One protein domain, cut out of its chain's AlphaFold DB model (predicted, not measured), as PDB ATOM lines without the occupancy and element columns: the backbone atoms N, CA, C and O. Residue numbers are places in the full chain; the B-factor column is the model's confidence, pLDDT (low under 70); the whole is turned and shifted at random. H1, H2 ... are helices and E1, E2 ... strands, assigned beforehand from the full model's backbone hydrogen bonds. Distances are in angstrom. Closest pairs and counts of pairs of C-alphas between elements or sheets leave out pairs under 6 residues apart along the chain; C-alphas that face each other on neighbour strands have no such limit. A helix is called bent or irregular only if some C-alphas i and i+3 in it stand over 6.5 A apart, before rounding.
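Overview. This is residues 6 to 129 of the 185 residues of an uncharacterized protein of Conexibacter arvalis (UniProt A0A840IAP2). A small, strongly twisted sheet of four strands has the longest helix, H1, over one face, making two layers; the short helices H2, H3 and H4 graze the sheet. Residues 39 to 47, of which 39 and 40 belong to H3, stick out, and residues 103 to 129 are a long stretch with no named element. The printed part has 124 residues, with H1 H2 E1 H3 E2 H4 E3 E4 along the chain and under half of the residues in them; the class is mixed, helices and strands. The mixed sheet runs E1 E2 E4 E3; the whole is compact, with a radius of gyration of the C-alphas of 14.2 A and spans of 44 by 31 by 28 A.

Arrangement. H1, residues 6 to 20, is on the sheet at a height of 8.0 A; its closest C-alpha to E4, residues 97 to 102, is Leu 14, 6.7 A from that of Val 98. Residues 17 to 20 alone touch H4, residues 69 to 75, about perpendicular at 73 degrees; the closest C-alphas, of Ala 20 and Ala 72, are 5.8 A apart. E1, residues 28 to 31, is antiparallel to E2, residues 55 to 58, with N 57 and O 29 at 2.8 A, within hydrogen-bond range. E2 is parallel to E4, with N 58 and O 101 at 2.7 A. E3, residues 89 to 91, and E4 form a hairpin, with N 98 and O 90 at 2.8 A. Every O i to N i+4 pair is within range in H1, H4 and H3, residues 32 to 40; the irregular H2, residues 22 to 27, has 0 of 2, but 2 of 3 O i to N i+3 pairs, and its C-alphas 23 and 26 are 8.1 A apart.

Along the chain. H1 begins at C-alpha 6, (183.606, 255.755, 208.738), and is 20.9 A long. H3 spans 12.6 A. E4 spans 16.6 A and ends at C-alpha 102, (201.357, 237.766, 213.598).

Size, cuts and confidence. The C-alphas farthest apart, of Asp 44 and Pro 119, are 44.8 A apart. The printed part has no cut; the links H3 to E2 and H4 to E3 are long. The model's pLDDT is under 70 at residues 41 to 52, 84 and 109 to 112.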
ATOM      1  N   THR A   6     183.063 257.020 208.233       84.31
ATOM      2  CA  THR A   6     183.606 255.755 208.738       84.31
ATOM      3  C   THR A   6     184.953 255.401 208.109       84.31
ATOM      4  O   THR A   6     185.903 255.118 208.832       84.31
ATOM      5  N   THR A   7     185.071 255.446 206.776       83.81
ATOM      6  CA  THR A   7     186.335 255.136 206.087       83.81
ATOM      7  C   THR A   7     187.424 256.150 206.429       83.81
ATOM      8  O   THR A   7     188.582 255.776 206.610       83.81
ATOM      9  N   ILE A   8     187.066 257.433 206.548       88.12
ATOM     10  CA  ILE A   8     188.008 258.483 206.960       88.12
ATOM     11  C   ILE A   8     188.509 258.217 208.384       88.12
ATOM     12  O   ILE A   8     189.712 258.287 208.619       88.12
ATOM     13  N   ALA A   9     187.610 257.892 209.317       91.38
ATOM     14  CA  ALA A   9     187.964 257.594 210.703       91.38
ATOM     15  C   ALA A   9     188.866 256.356 210.817       91.38
ATOM     16  O   ALA A   9     189.876 256.409 211.514       91.38
ATOM     17  N   ALA A  10     188.563 255.283 210.078       90.50
ATOM     18  CA  ALA A  10     189.398 254.082 210.032       90.50
ATOM     19  C   ALA A  10     190.811 254.387 209.509       90.50
ATOM     20  O   ALA A  10     191.797 254.029 210.144       90.50
ATOM     21  N   ARG A  11     190.928 255.131 208.401       91.94
ATOM     22  CA  ARG A  11     192.235 255.515 207.839       91.94
ATOM     23  C   ARG A  11     193.038 256.424 208.762       91.94
ATOM     24  O   ARG A  11     194.240 256.235 208.877       91.94
ATOM     25  N   ARG A  12     192.391 257.396 209.415       94.25
ATOM     26  CA  ARG A  12     193.049 258.237 210.430       94.25
ATOM     27  C   ARG A  12     193.581 257.386 211.572       94.25
ATOM     28  O   ARG A  12     194.760 257.456 211.865       94.25
ATOM     29  N   THR A  13     192.742 256.498 212.097       95.56
ATOM     30  CA  THR A  13     193.121 255.601 213.190       95.56
ATOM     31  C   THR A  13     194.300 254.693 212.814       95.56
ATOM     32  O   THR A  13     195.216 254.510 213.611       95.56
ATOM     33  N   LEU A  14     194.320 254.153 211.591       95.25
ATOM     34  CA  LEU A  14     195.455 253.383 211.078       95.25
ATOM     35  C   LEU A  14     196.741 254.220 211.014       95.25
ATOM     36  O   LEU A  14     197.801 253.738 211.402       95.25
ATOM     37  N   LEU A  15     196.659 255.462 210.533       96.12
ATOM     38  CA  LEU A  15     197.810 256.366 210.478       96.12
ATOM     39  C   LEU A  15     198.306 256.736 211.879       96.12
ATOM     40  O   LEU A  15     199.512 256.722 212.101       96.12
ATOM     41  N   ASP A  16     197.401 256.983 212.826       97.56
ATOM     42  CA  ASP A  16     197.747 257.261 214.222       97.56
ATOM     43  C   ASP A  16     198.466 256.059 214.859       97.56
ATOM     44  O   ASP A  16     199.465 256.230 215.556       97.56
ATOM     45  N   ALA A  17     198.018 254.831 214.570       97.31
ATOM     46  CA  ALA A  17     198.687 253.613 215.023       97.31
ATOM     47  C   ALA A  17     200.065 253.416 214.364       97.31
ATOM     48  O   ALA A  17     201.026 253.076 215.050       97.31
ATOM     49  N   LEU A  18     200.193 253.657 213.055       97.12
ATOM     50  CA  LEU A  18     201.485 253.596 212.359       97.12
ATOM     51  C   LEU A  18     202.469 254.639 212.896       97.12
ATOM     52  O   LEU A  18     203.642 254.327 213.077       97.12
ATOM     53  N   GLN A  19     201.994 255.846 213.202       98.12
ATOM     54  CA  GLN A  19     202.803 256.890 213.820       98.12
ATOM     55  C   GLN A  19     203.212 256.511 215.250       98.12
ATOM     56  O   GLN A  19     204.366 256.692 215.629       98.12
ATOM     57  N   ALA A  20     202.303 255.935 216.042       97.88
ATOM     58  CA  ALA A  20     202.625 255.423 217.375       97.88
ATOM     59  C   ALA A  20     203.711 254.338 217.328       97.88
ATOM     60  O   ALA A  20     204.554 254.246 218.220       97.88
ATOM     61  N   LEU A  21     203.697 253.525 216.273       98.12
ATOM     62  CA  LEU A  21     204.608 252.409 216.057       98.12
ATOM     63  C   LEU A  21     205.764 252.739 215.100       98.12
ATOM     64  O   LEU A  21     206.395 251.820 214.586       98.12
ATOM     65  N   GLU A  22     206.086 254.017 214.879       97.88
ATOM     66  CA  GLU A  22     207.115 254.449 213.918       97.88
ATOM     67  C   GLU A  22     208.468 253.757 214.151       97.88
ATOM     68  O   GLU A  22     209.096 253.265 213.217       97.88
ATOM     69  N   ALA A  23     208.883 253.613 215.414       97.69
ATOM     70  CA  ALA A  23     210.128 252.932 215.785       97.69
ATOM     71  C   ALA A  23     210.141 251.416 215.477       97.69
ATOM     72  O   ALA A  23     211.175 250.765 215.618       97.69
ATOM     73  N   GLN A  24     208.996 250.852 215.095       97.88
ATOM     74  CA  GLN A  24     208.795 249.453 214.721       97.88
ATOM     75  C   GLN A  24     208.403 249.300 213.245       97.88
ATOM     76  O   GLN A  24     208.042 248.202 212.835       97.88
ATOM     77  N   HIS A  25     208.451 250.377 212.451       95.94
ATOM     78  CA  HIS A  25     207.949 250.430 211.075       95.94
ATOM     79  C   HIS A  25     208.418 249.261 210.198       95.94
ATOM     80  O   HIS A  25     207.601 248.655 209.510       95.94
ATOM     81  N   ASP A  26     209.702 248.904 210.263       96.62
ATOM     82  CA  ASP A  26     210.285 247.853 209.417       96.62
ATOM     83  C   ASP A  26     209.728 246.452 209.728       96.62
ATOM     84  O   ASP A  26     209.811 245.545 208.904       96.62
ATOM     85  N   ALA A  27     209.090 246.290 210.889       97.12
ATOM     86  CA  ALA A  27     208.409 245.071 211.295       97.12
ATOM     87  C   ALA A  27     206.912 245.064 210.957       97.12
ATOM     88  O   ALA A  27     206.222 244.112 211.329       97.12
ATOM     89  N   LEU A  28     206.371 246.107 210.317       97.00
ATOM     90  CA  LEU A  28     204.937 246.267 210.087       97.00
ATOM     91  C   LEU A  28     204.582 246.201 208.606       97.00
ATOM     92  O   LEU A  28     205.179 246.854 207.757       97.00
ATOM     93  N   VAL A  29     203.526 245.452 208.305       95.56
ATOM     94  CA  VAL A  29     202.955 245.354 206.962       95.56
ATOM     95  C   VAL A  29     201.460 245.611 207.042       95.56
ATOM     96  O   VAL A  29     200.743 244.929 207.774       95.56
ATOM     97  N   LEU A  30     200.968 246.571 206.257       94.62
ATOM     98  CA  LEU A  30     199.533 246.781 206.093       94.62
ATOM     99  C   LEU A  30     198.906 245.570 205.397       94.62
ATOM    100  O   LEU A  30     199.321 245.198 204.298       94.62
ATOM    101  N   VAL A  31     197.889 244.975 206.018       91.88
ATOM    102  CA  VAL A  31     197.152 243.826 205.476       91.88
ATOM    103  C   VAL A  31     195.642 244.086 205.493       91.88
ATOM    104  O   VAL A  31     195.175 245.180 205.814       91.88
ATOM    105  N   GLY A  32     194.861 243.093 205.068       87.38
ATOM    106  CA  GLY A  32     193.404 243.189 205.045       87.38
ATOM    107  C   GLY A  32     192.876 244.155 203.981       87.38
ATOM    108  O   GLY A  32     193.532 244.454 202.979       87.38
ATOM    109  N   ALA A  33     191.646 244.629 204.178       85.25
ATOM    110  CA  ALA A  33     190.931 245.411 203.170       85.25
ATOM    111  C   ALA A  33     191.592 246.770 202.870       85.25
ATOM    112  O   ALA A  33     191.590 247.201 201.719       85.25
ATOM    113  N   GLN A  34     192.207 247.428 203.863       86.81
ATOM    114  CA  GLN A  34     192.920 248.695 203.635       86.81
ATOM    115  C   GLN A  34     194.126 248.516 202.701       86.81
ATOM    116  O   GLN A  34     194.350 249.370 201.846       86.81
ATOM    117  N   ALA A  35     194.856 247.396 202.808       89.50
ATOM    118  CA  ALA A  35     195.946 247.074 201.885       89.50
ATOM    119  C   ALA A  35     195.423 246.908 200.454       89.50
ATOM    120  O   ALA A  35     195.955 247.508 199.525       89.50
ATOM    121  N   VAL A  36     194.335 246.148 200.280       84.50
ATOM    122  CA  VAL A  36     193.707 245.955 198.965       84.50
ATOM    123  C   VAL A  36     193.307 247.303 198.368       84.50
ATOM    124  O   VAL A  36     193.714 247.612 197.255       84.50
ATOM    125  N   TYR A  37     192.602 248.149 199.124       81.56
ATOM    126  CA  TYR A  37     192.159 249.460 198.637       81.56
ATOM    127  C   TYR A  37     193.304 250.423 198.317       81.56
ATOM    128  O   TYR A  37     193.144 251.263 197.432       81.56
ATOM    129  N   LEU A  38     194.444 250.315 199.006       84.06
ATOM    130  CA  LEU A  38     195.636 251.102 198.692       84.06
ATOM    131  C   LEU A  38     196.195 250.748 197.305       84.06
ATOM    132  O   LEU A  38     196.541 251.653 196.551       84.06
ATOM    133  N   TYR A  39     196.253 249.457 196.962       81.56
ATOM    134  CA  TYR A  39     196.866 248.985 195.713       81.56
ATOM    135  C   TYR A  39     195.908 248.931 194.521       81.56
ATOM    136  O   TYR A  39     196.345 249.105 193.387       81.56
ATOM    137  N   THR A  40     194.612 248.694 194.739       76.19
ATOM    138  CA  THR A  40     193.641 248.611 193.635       76.19
ATOM    139  C   THR A  40     193.086 249.969 193.220       76.19
ATOM    140  O   THR A  40     192.502 250.074 192.145       76.19
ATOM    141  N   GLY A  41     193.225 251.000 194.061       68.31
ATOM    142  CA  GLY A  41     192.601 252.301 193.827       68.31
ATOM    143  C   GLY A  41     191.085 252.189 193.608       68.31
ATOM    144  O   GLY A  41     190.410 251.367 194.233       68.31
ATOM    145  N   GLU A  42     190.548 253.019 192.711       62.50
ATOM    146  CA  GLU A  42     189.174 252.885 192.215       62.50
ATOM    147  C   GLU A  42     189.105 251.751 191.182       62.50
ATOM    148  O   GLU A  42     189.242 251.970 189.981       62.50
ATOM    149  N   ALA A  43     188.913 250.519 191.647       59.19
ATOM    150  CA  ALA A  43     188.553 249.415 190.768       59.19
ATOM    151  C   ALA A  43     187.029 249.411 190.563       59.19
ATOM    152  O   ALA A  43     186.281 249.507 191.538       59.19
ATOM    153  N   ASP A  44     186.563 249.277 189.316       55.66
ATOM    154  CA  ASP A  44     185.137 249.150 188.967       55.66
ATOM    155  C   ASP A  44     184.620 247.742 189.317       55.66
ATOM    156  O   ASP A  44     184.257 246.926 188.469       55.66
ATOM    157  N   VAL A  45     184.702 247.404 190.603       57.41
ATOM    158  CA  VAL A  45     184.257 246.135 191.171       57.41
ATOM    159  C   VAL A  45     183.303 246.472 192.316       57.41
ATOM    160  O   VAL A  45     183.663 247.268 193.186       57.41
ATOM    161  N   PRO A  46     182.099 245.874 192.374       51.22
ATOM    162  CA  PRO A  46     181.111 246.129 193.422       51.22
ATOM    163  C   PRO A  46     181.497 245.437 194.744       51.22
ATOM    164  O   PRO A  46     180.724 244.673 195.319       51.22
ATOM    165  N   ILE A  47     182.718 245.668 195.226       56.09
ATOM    166  CA  ILE A  47     183.172 245.258 196.555       56.09
ATOM    167  C   ILE A  47     182.787 246.374 197.525       56.09
ATOM    168  O   ILE A  47     182.936 247.556 197.216       56.09
ATOM    169  N   ALA A  48     182.258 246.018 198.696       51.81
ATOM    170  CA  ALA A  48     181.876 246.984 199.720       51.81
ATOM    171  C   ALA A  48     183.090 247.827 200.150       51.81
ATOM    172  O   ALA A  48     183.881 247.397 200.978       51.81
ATOM    173  N   THR A  49     183.211 249.052 199.635       52.59
ATOM    174  CA  THR A  49     184.343 249.984 199.838       52.59
ATOM    175  C   THR A  49     184.479 250.534 201.267       52.59
ATOM    176  O   THR A  49     185.192 251.510 201.513       52.59
ATOM    177  N   GLN A  50     183.784 249.935 202.234       59.47
ATOM    178  CA  GLN A  50     183.780 250.350 203.628       59.47
ATOM    179  C   GLN A  50     184.283 249.211 204.505       59.47
ATOM    180  O   GLN A  50     183.587 248.226 204.725       59.47
ATOM    181  N   THR A  51     185.493 249.392 205.024       64.56
ATOM    182  CA  THR A  51     186.026 248.616 206.142       64.56
ATOM    183  C   THR A  51     186.207 249.555 207.329       64.56
ATOM    184  O   THR A  51     186.679 250.685 207.165       64.56
ATOM    185  N   ARG A  52     185.787 249.109 208.512       67.56
ATOM    186  CA  ARG A  52     186.165 249.740 209.787       67.56
ATOM    187  C   ARG A  52     187.487 249.197 210.306       67.56
ATOM    188  O   ARG A  52     188.155 249.883 211.071       67.56
ATOM    189  N   ASP A  53     187.842 248.009 209.845       73.31
ATOM    190  CA  ASP A  53     188.946 247.238 210.374       73.31
ATOM    191  C   ASP A  53     190.240 247.691 209.702       73.31
ATOM    192  O   ASP A  53     190.289 247.934 208.483       73.31
ATOM    193  N   SER A  54     191.267 247.853 210.527       84.00
ATOM    194  CA  SER A  54     192.616 248.223 210.122       84.00
ATOM    195  C   SER A  54     193.572 247.189 210.693       84.00
ATOM    196  O   SER A  54     193.732 247.111 211.907       84.00
ATOM    197  N   ASP A  55     194.201 246.407 209.821       91.69
ATOM    198  CA  ASP A  55     195.011 245.263 210.226       91.69
ATOM    199  C   ASP A  55     196.479 245.487 209.856       91.69
ATOM    200  O   ASP A  55     196.816 245.769 208.702       91.69
ATOM    201  N   LEU A  56     197.368 245.307 210.827       95.69
ATOM    202  CA  LEU A  56     198.813 245.318 210.632       95.69
ATOM    203  C   LEU A  56     199.368 243.931 210.940       95.69
ATOM    204  O   LEU A  56     199.207 243.409 212.043       95.69
ATOM    205  N   ALA A  57     200.049 243.333 209.969       95.44
ATOM    206  CA  ALA A  57     200.886 242.175 210.219       95.44
ATOM    207  C   ALA A  57     202.218 242.631 210.830       95.44
ATOM    208  O   ALA A  57     202.870 243.535 210.323       95.44
ATOM    209  N   VAL A  58     202.615 241.973 211.911       96.00
ATOM    210  CA  VAL A  58     203.865 242.156 212.639       96.00
ATOM    211  C   VAL A  58     204.806 241.022 212.250       96.00
ATOM    212  O   VAL A  58     204.455 239.844 212.392       96.00
ATOM    213  N   ILE A  59     206.004 241.373 211.792       94.44
ATOM    214  CA  ILE A  59     207.092 240.459 211.454       94.44
ATOM    215  C   ILE A  59     207.993 240.326 212.689       94.44
ATOM    216  O   ILE A  59     208.778 241.224 212.977       94.44
ATOM    217  N   PRO A  60     207.930 239.212 213.444       93.56
ATOM    218  CA  PRO A  60     208.637 239.121 214.722       93.56
ATOM    219  C   PRO A  60     210.164 239.163 214.603       93.56
ATOM    220  O   PRO A  60     210.830 239.420 215.594       93.56
ATOM    221  N   ALA A  61     210.712 238.840 213.426       92.12
ATOM    222  CA  ALA A  61     212.154 238.823 213.191       92.12
ATOM    223  C   ALA A  61     212.760 240.230 213.089       92.12
ATOM    224  O   ALA A  61     213.926 240.397 213.433       92.12
ATOM    225  N   ASP A  62     211.955 241.203 212.662       95.56
ATOM    226  CA  ASP A  62     212.380 242.584 212.424       95.56
ATOM    227  C   ASP A  62     211.899 243.524 213.543       95.56
ATOM    228  O   ASP A  62     212.221 244.707 213.561       95.56
ATOM    229  N   LEU A  63     211.121 242.998 214.498       96.25
ATOM    230  CA  LEU A  63     210.568 243.762 215.608       96.25
ATOM    231  C   LEU A  63     211.651 244.057 216.655       96.25
ATOM    232  O   LEU A  63     212.277 243.142 217.194       96.25
ATOM    233  N   HIS A  64     211.847 245.332 216.975       97.06
ATOM    234  CA  HIS A  64     212.805 245.777 217.980       97.06
ATOM    235  C   HIS A  64     212.280 245.551 219.400       97.06
ATOM    236  O   HIS A  64     211.113 245.799 219.687       97.06
ATOM    237  N   ASP A  65     213.170 245.230 220.340       97.38
ATOM    238  CA  ASP A  65     212.818 245.053 221.756       97.38
ATOM    239  C   ASP A  65     212.182 246.305 222.401       97.38
ATOM    240  O   ASP A  65     211.366 246.198 223.323       97.38
ATOM    241  N   ALA A  66     212.560 247.500 221.938       96.50
ATOM    242  CA  ALA A  66     212.073 248.778 222.445       96.50
ATOM    243  C   ALA A  66     211.837 249.793 221.304       96.50
ATOM    244  O   ALA A  66     212.624 249.813 220.358       96.50
ATOM    245  N   PRO A  67     210.817 250.671 221.413       96.94
ATOM    246  CA  PRO A  67     209.778 250.676 222.447       96.94
ATOM    247  C   PRO A  67     208.883 249.439 222.327       96.94
ATOM    248  O   PRO A  67     208.702 248.894 221.239       96.94
ATOM    249  N   LYS A  68     208.310 248.966 223.438       98.12
ATOM    250  CA  LYS A  68     207.394 247.827 223.346       98.12
ATOM    251  C   LYS A  68     206.128 248.253 222.610       98.12
ATOM    252  O   LYS A  68     205.615 249.334 222.881       98.12
ATOM    253  N   LEU A  69     205.592 247.378 221.755       97.56
ATOM    254  CA  LEU A  69     204.309 247.584 221.075       97.56
ATOM    255  C   LEU A  69     203.213 248.085 222.024       97.56
ATOM    256  O   LEU A  69     202.531 249.053 221.720       97.56
ATOM    257  N   ASP A  70     203.056 247.450 223.188       96.50
ATOM    258  CA  ASP A  70     202.032 247.850 224.144       96.50
ATOM    259  C   ASP A  70     202.303 249.210 224.787       96.50
ATOM    260  O   ASP A  70     201.377 250.007 224.904       96.50
ATOM    261  N   ASP A  71     203.550 249.517 225.143       97.81
ATOM    262  CA  ASP A  71     203.907 250.832 225.686       97.81
ATOM    263  C   ASP A  71     203.648 251.944 224.654       97.81
ATOM    264  O   ASP A  71     203.070 252.977 224.989       97.81
ATOM    265  N   ALA A  72     204.016 251.710 223.391       98.12
ATOM    266  CA  ALA A  72     203.822 252.649 222.290       98.12
ATOM    267  C   ALA A  72     202.334 252.903 221.992       98.12
ATOM    268  O   ALA A  72     201.904 254.054 221.910       98.12
ATOM    269  N   MET A  73     201.526 251.841 221.907       97.81
ATOM    270  CA  MET A  73     200.080 251.957 221.692       97.81
ATOM    271  C   MET A  73     199.398 252.710 222.844       97.81
ATOM    272  O   MET A  73     198.632 253.642 222.596       97.81
ATOM    273  N   HIS A  74     199.718 252.382 224.104       97.50
ATOM    274  CA  HIS A  74     199.163 253.101 225.257       97.50
ATOM    275  C   HIS A  74     199.590 254.574 225.291       97.50
ATOM    276  O   HIS A  74     198.773 255.433 225.618       97.50
ATOM    277  N   ALA A  75     200.843 254.886 224.940       97.75
ATOM    278  CA  ALA A  75     201.332 256.263 224.878       97.75
ATOM    279  C   ALA A  75     200.572 257.109 223.841       97.75
ATOM    280  O   ALA A  75     200.361 258.300 224.061       97.75
ATOM    281  N   ALA A  76     200.107 256.486 222.757       97.31
ATOM    282  CA  ALA A  76     199.253 257.109 221.747       97.31
ATOM    283  C   ALA A  76     197.751 257.102 222.102       97.31
ATOM    284  O   ALA A  76     196.922 257.521 221.298       97.31
ATOM    285  N   GLY A  77     197.377 256.642 223.300       97.75
ATOM    286  CA  GLY A  77     195.991 256.622 223.769       97.75
ATOM    287  C   GLY A  77     195.167 255.430 223.279       97.75
ATOM    288  O   GLY A  77     193.966 255.386 223.543       97.75
ATOM    289  N   PHE A  78     195.784 254.454 222.608       96.88
ATOM    290  CA  PHE A  78     195.106 253.210 222.268       96.88
ATOM    291  C   PHE A  78     194.966 252.323 223.502       96.88
ATOM    292  O   PHE A  78     195.905 252.133 224.279       96.88
ATOM    293  N   LEU A  79     193.790 251.726 223.656       95.06
ATOM    294  CA  LEU A  79     193.487 250.793 224.732       95.06
ATOM    295  C   LEU A  79     193.211 249.409 224.159       95.06
ATOM    296  O   LEU A  79     192.653 249.261 223.078       95.06
ATOM    297  N   GLN A  80     193.595 248.376 224.899       92.12
ATOM    298  CA  GLN A  80     193.227 247.007 224.553       92.12
ATOM    299  C   GLN A  80     191.706 246.850 224.571       92.12
ATOM    300  O   GLN A  80     191.059 247.260 225.538       92.12
ATOM    301  N   ASP A  81     191.147 246.192 223.555       84.56
ATOM    302  CA  ASP A  81     189.725 245.868 223.558       84.56
ATOM    303  C   ASP A  81     189.432 244.810 224.635       84.56
ATOM    304  O   ASP A  81     189.768 243.620 224.532       84.56
ATOM    305  N   VAL A  82     188.837 245.279 225.732       74.38
ATOM    306  CA  VAL A  82     188.434 244.453 226.872       74.38
ATOM    307  C   VAL A  82     187.087 243.777 226.659       74.38
ATOM    308  O   VAL A  82     186.764 242.869 227.413       74.38
ATOM    309  N   THR A  83     186.299 244.176 225.661       75.31
ATOM    310  CA  THR A  83     185.005 243.541 225.375       75.31
ATOM    311  C   THR A  83     185.221 242.215 224.657       75.31
ATOM    312  O   THR A  83     184.769 241.166 225.118       75.31
ATOM    313  N   GLU A  84     186.063 242.236 223.628       68.38
ATOM    314  CA  GLU A  84     186.433 241.077 222.821       68.38
ATOM    315  C   GLU A  84     187.381 240.113 223.565       68.38
ATOM    316  O   GLU A  84     187.441 238.918 223.269       68.38
ATOM    317  N   HIS A  85     188.122 240.590 224.577       71.50
ATOM    318  CA  HIS A  85     189.152 239.818 225.297       71.50
ATOM    319  C   HIS A  85     190.201 239.172 224.367       71.50
ATOM    320  O   HIS A  85     190.869 238.196 224.738       71.50
ATOM    321  N   GLN A  86     190.385 239.719 223.166       81.62
ATOM    322  CA  GLN A  86     191.300 239.186 222.166       81.62
ATOM    323  C   GLN A  86     192.642 239.929 222.234       81.62
ATOM    324  O   GLN A  86     192.663 241.157 222.222       81.62
ATOM    325  N   PRO A  87     193.783 239.218 222.338       89.69
ATOM    326  CA  PRO A  87     195.094 239.829 222.131       89.69
ATOM    327  C   PRO A  87     195.156 240.540 220.777       89.69
ATOM    328  O   PRO A  87     194.490 240.117 219.836       89.69
ATOM    329  N   GLY A  88     195.973 241.579 220.664       92.50
ATOM    330  CA  GLY A  88     196.191 242.292 219.409       92.50
ATOM    331  C   GLY A  88     195.055 243.200 218.955       92.50
ATOM    332  O   GLY A  88     195.278 243.938 218.010       92.50
ATOM    333  N   ALA A  89     193.892 243.188 219.613       93.62
ATOM    334  CA  ALA A  89     192.810 244.126 219.338       93.62
ATOM    335  C   ALA A  89     193.001 245.410 220.158       93.62
ATOM    336  O   ALA A  89     193.012 245.379 221.395       93.62
ATOM    337  N   TRP A  90     193.149 246.528 219.458       95.31
ATOM    338  CA  TRP A  90     193.334 247.855 220.027       95.31
ATOM    339  C   TRP A  90     192.215 248.781 219.569       95.31
ATOM    340  O   TRP A  90     191.778 248.716 218.426       95.31
ATOM    341  N   LEU A  91     191.774 249.661 220.458       95.06
ATOM    342  CA  LEU A  91     190.785 250.695 220.188       95.06
ATOM    343  C   LEU A  91     191.449 252.055 220.331       95.06
ATOM    344  O   LEU A  91     192.135 252.310 221.323       95.06
ATOM    345  N   SER A  92     191.226 252.926 219.354       95.00
ATOM    346  CA  SER A  92     191.591 254.336 219.464       95.00
ATOM    347  C   SER A  92     190.757 255.048 220.540       95.00
ATOM    348  O   SER A  92     189.746 254.499 220.996       95.00
ATOM    349  N   PRO A  93     191.105 256.292 220.919       94.50
ATOM    350  CA  PRO A  93     190.273 257.106 221.811       94.50
ATOM    351  C   PRO A  93     188.823 257.276 221.329       94.50
ATOM    352  O   PRO A  93     187.912 257.402 222.145       94.50
ATOM    353  N   ASP A  94     188.605 257.218 220.012       92.50
ATOM    354  CA  ASP A  94     187.284 257.302 219.378       92.50
ATOM    355  C   ASP A  94     186.581 255.933 219.256       92.50
ATOM    356  O   ASP A  94     185.503 255.829 218.667       92.50
ATOM    357  N   GLY A  95     187.180 254.864 219.790       91.88
ATOM    358  CA  GLY A  95     186.633 253.508 219.756       91.88
ATOM    359  C   GLY A  95     186.732 252.820 218.392       91.88
ATOM    360  O   GLY A  95     185.961 251.902 218.118       91.88
ATOM    361  N   ILE A  96     187.644 253.259 217.520       92.06
ATOM    362  CA  ILE A  96     187.866 252.644 216.205       92.06
ATOM    363  C   ILE A  96     188.942 251.553 216.319       92.06
ATOM    364  O   ILE A  96     189.991 251.814 216.918       92.06
ATOM    365  N   PRO A  97     188.712 250.344 215.773       92.44
ATOM    366  CA  PRO A  97     189.620 249.221 215.957       92.44
ATOM    367  C   PRO A  97     190.857 249.269 215.050       92.44
ATOM    368  O   PRO A  97     190.787 249.644 213.877       92.44
ATOM    369  N   VAL A  98     191.978 248.800 215.600       94.12
ATOM    370  CA  VAL A  98     193.205 248.419 214.889       94.12
ATOM    371  C   VAL A  98     193.683 247.084 215.438       94.12
ATOM    372  O   VAL A  98     193.769 246.899 216.655       94.12
ATOM    373  N   GLU A  99     194.035 246.162 214.555       93.94
ATOM    374  CA  GLU A  99     194.568 244.867 214.944       93.94
ATOM    375  C   GLU A  99     196.054 244.716 214.629       93.94
ATOM    376  O   GLU A  99     196.511 245.000 213.523       93.94
ATOM    377  N   LEU A 100     196.800 244.183 215.597       95.50
ATOM    378  CA  LEU A 100     198.167 243.710 215.408       95.50
ATOM    379  C   LEU A 100     198.166 242.179 215.319       95.50
ATOM    380  O   LEU A 100     197.860 241.462 216.283       95.50
ATOM    381  N   LEU A 101     198.519 241.675 214.143       94.38
ATOM    382  CA  LEU A 101     198.464 240.270 213.767       94.38
ATOM    383  C   LEU A 101     199.863 239.718 213.536       94.38
ATOM    384  O   LEU A 101     200.709 240.377 212.966       94.38
ATOM    385  N   VAL A 102     200.110 238.471 213.905       93.56
ATOM    386  CA  VAL A 102     201.357 237.766 213.598       93.56
ATOM    387  C   VAL A 102     201.011 236.580 212.708       93.56
ATOM    388  O   VAL A 102     200.282 235.683 213.161       93.56
ATOM    389  N   PRO A 103     201.516 236.534 211.462       90.38
ATOM    390  CA  PRO A 103     201.313 235.393 210.581       90.38
ATOM    391  C   PRO A 103     201.787 234.102 211.248       90.38
ATOM    392  O   PRO A 103     202.897 234.040 211.778       90.38
ATOM    393  N   ALA A 104     200.967 233.049 211.214       85.94
ATOM    394  CA  ALA A 104     201.302 231.805 211.915       85.94
ATOM    395  C   ALA A 104     202.612 231.168 211.436       85.94
ATOM    396  O   ALA A 104     203.341 230.618 212.253       85.94
ATOM    397  N   ALA A 105     202.952 231.311 210.152       83.12
ATOM    398  CA  ALA A 105     204.220 230.828 209.604       83.12
ATOM    399  C   ALA A 105     205.458 231.537 210.197       83.12
ATOM    400  O   ALA A 105     206.561 230.998 210.151       83.12
ATOM    401  N   LEU A 106     205.287 232.738 210.761       85.56
ATOM    402  CA  LEU A 106     206.356 233.526 211.385       85.56
ATOM    403  C   LEU A 106     206.349 233.416 212.917       85.56
ATOM    404  O   LEU A 106     207.289 233.846 213.585       85.56
ATOM    405  N   HIS A 107     205.301 232.830 213.488       82.56
ATOM    406  CA  HIS A 107     205.143 232.689 214.924       82.56
ATOM    407  C   HIS A 107     206.033 231.561 215.468       82.56
ATOM    408  O   HIS A 107     205.862 230.394 215.126       82.56
ATOM    409  N   ARG A 108     206.969 231.890 216.367       72.00
ATOM    410  CA  ARG A 108     207.872 230.916 217.001       72.00
ATOM    411  C   ARG A 108     207.487 230.652 218.459       72.00
ATOM    412  O   ARG A 108     208.168 231.080 219.384       72.00
ATOM    413  N   GLY A 109     206.399 229.904 218.641       67.00
ATOM    414  CA  GLY A 109     205.948 229.380 219.937       67.00
ATOM    415  C   GLY A 109     205.120 230.352 220.788       67.00
ATOM    416  O   GLY A 109     205.222 231.569 220.667       67.00
ATOM    417  N   GLY A 110     204.285 229.811 221.683       66.25
ATOM    418  CA  GLY A 110     203.374 230.610 222.507       66.25
ATOM    419  C   GLY A 110     202.046 229.917 222.814       66.25
ATOM    420  O   GLY A 110     201.921 228.700 222.711       66.25
ATOM    421  N   GLY A 111     201.060 230.707 223.252       64.62
ATOM    422  CA  GLY A 111     199.698 230.236 223.517       64.62
ATOM    423  C   GLY A 111     198.848 230.136 222.245       64.62
ATOM    424  O   GLY A 111     199.269 230.524 221.167       64.62
ATOM    425  N   ARG A 112     197.598 229.674 222.374       68.31
ATOM    426  CA  ARG A 112     196.716 229.373 221.225       68.31
ATOM    427  C   ARG A 112     196.248 230.588 220.399       68.31
ATOM    428  O   ARG A 112     195.664 230.390 219.342       68.31
ATOM    429  N   ARG A 113     196.388 231.815 220.921       76.06
ATOM    430  CA  ARG A 113     195.836 233.049 220.311       76.06
ATOM    431  C   ARG A 113     196.769 234.257 220.395       76.06
ATOM    432  O   ARG A 113     196.879 234.990 219.427       76.06
ATOM    433  N   GLY A 114     197.411 234.489 221.542       82.69
ATOM    434  CA  GLY A 114     198.354 235.600 221.707       82.69
ATOM    435  C   GLY A 114     199.718 235.263 221.118       82.69
ATOM    436  O   GLY A 114     200.264 234.196 221.417       82.69
ATOM    437  N   ALA A 115     200.275 236.171 220.319       87.12
ATOM    438  CA  ALA A 115     201.631 236.025 219.824       87.12
ATOM    439  C   ALA A 115     202.623 236.286 220.964       87.12
ATOM    440  O   ALA A 115     202.501 237.263 221.705       87.12
ATOM    441  N   ARG A 116     203.602 235.394 221.139       89.12
ATOM    442  CA  ARG A 116     204.630 235.536 222.166       89.12
ATOM    443  C   ARG A 116     205.910 236.030 221.517       89.12
ATOM    444  O   ARG A 116     206.639 235.246 220.926       89.12
ATOM    445  N   ILE A 117     206.151 237.329 221.647       91.38
ATOM    446  CA  ILE A 117     207.328 238.003 221.102       91.38
ATOM    447  C   ILE A 117     207.964 238.791 222.253       91.38
ATOM    448  O   ILE A 117     207.620 239.952 222.447       91.38
ATOM    449  N   PRO A 118     208.777 238.161 223.122       90.69
ATOM    450  CA  PRO A 118     209.489 238.900 224.161       90.69
ATOM    451  C   PRO A 118     210.359 239.997 223.527       90.69
ATOM    452  O   PRO A 118     210.937 239.724 222.479       90.69
ATOM    453  N   PRO A 119     210.462 241.187 224.146       94.75
ATOM    454  CA  PRO A 119     209.940 241.570 225.462       94.75
ATOM    455  C   PRO A 119     208.507 242.138 225.447       94.75
ATOM    456  O   PRO A 119     208.019 242.571 226.496       94.75
ATOM    457  N   HIS A 120     207.829 242.145 224.300       94.94
ATOM    458  CA  HIS A 120     206.475 242.676 224.159       94.94
ATOM    459  C   HIS A 120     205.448 241.860 224.942       94.94
ATOM    460  O   HIS A 120     205.578 240.646 225.155       94.94
ATOM    461  N   SER A 121     204.379 242.532 225.366       93.44
ATOM    462  CA  SER A 121     203.274 241.866 226.037       93.44
ATOM    463  C   SER A 121     202.663 240.773 225.157       93.44
ATOM    464  O   SER A 121     202.394 240.967 223.975       93.44
ATOM    465  N   LYS A 122     202.302 239.634 225.763       90.69
ATOM    466  CA  LYS A 122     201.520 238.566 225.101       90.69
ATOM    467  C   LYS A 122     200.126 239.016 224.631       90.69
ATOM    468  O   LYS A 122     199.408 238.233 224.010       90.69
ATOM    469  N   ARG A 123     199.703 240.223 225.029       91.50
ATOM    470  CA  ARG A 123     198.473 240.881 224.583       91.50
ATOM    471  C   ARG A 123     198.686 241.832 223.409       91.50
ATOM    472  O   ARG A 123     197.696 242.236 222.812       91.50
ATOM    473  N   ALA A 124     199.928 242.177 223.079       93.94
ATOM    474  CA  ALA A 124     200.216 243.204 222.090       93.94
ATOM    475  C   ALA A 124     199.776 242.807 220.677       93.94
ATOM    476  O   ALA A 124     199.293 243.662 219.945       93.94
ATOM    477  N   ALA A 125     199.883 241.521 220.332       94.00
ATOM    478  CA  ALA A 125     199.478 240.980 219.037       94.00
ATOM    479  C   ALA A 125     198.854 239.578 219.169       94.00
ATOM    480  O   ALA A 125     199.094 238.859 220.150       94.00
ATOM    481  N   ARG A 126     198.075 239.160 218.165       92.31
ATOM    482  CA  ARG A 126     197.505 237.802 218.057       92.31
ATOM    483  C   ARG A 126     197.997 237.056 216.829       92.31
ATOM    484  O   ARG A 126     198.364 237.657 215.834       92.31
ATOM    485  N   THR A 127     197.957 235.733 216.867       90.94
ATOM    486  CA  THR A 127     198.264 234.895 215.702       90.94
ATOM    487  C   THR A 127     197.091 234.868 214.718       90.94
ATOM    488  O   THR A 127     195.972 234.561 215.131       90.94
ATOM    489  N   SER A 128     197.331 235.059 213.421       88.00
ATOM    490  CA  SER A 128     196.304 235.013 212.359       88.00
ATOM    491  C   SER A 128     196.149 233.626 211.710       88.00
ATOM    492  O   SER A 128     195.913 233.511 210.509       88.00
ATOM    493  N   ALA A 129     196.318 232.549 212.486       81.88
ATOM    494  CA  ALA A 129     196.635 231.216 211.963       81.88
ATOM    495  C   ALA A 129     195.694 230.680 210.876       81.88
ATOM    496  O   ALA A 129     196.174 230.292 209.816       81.88
TER     497      ALA A 129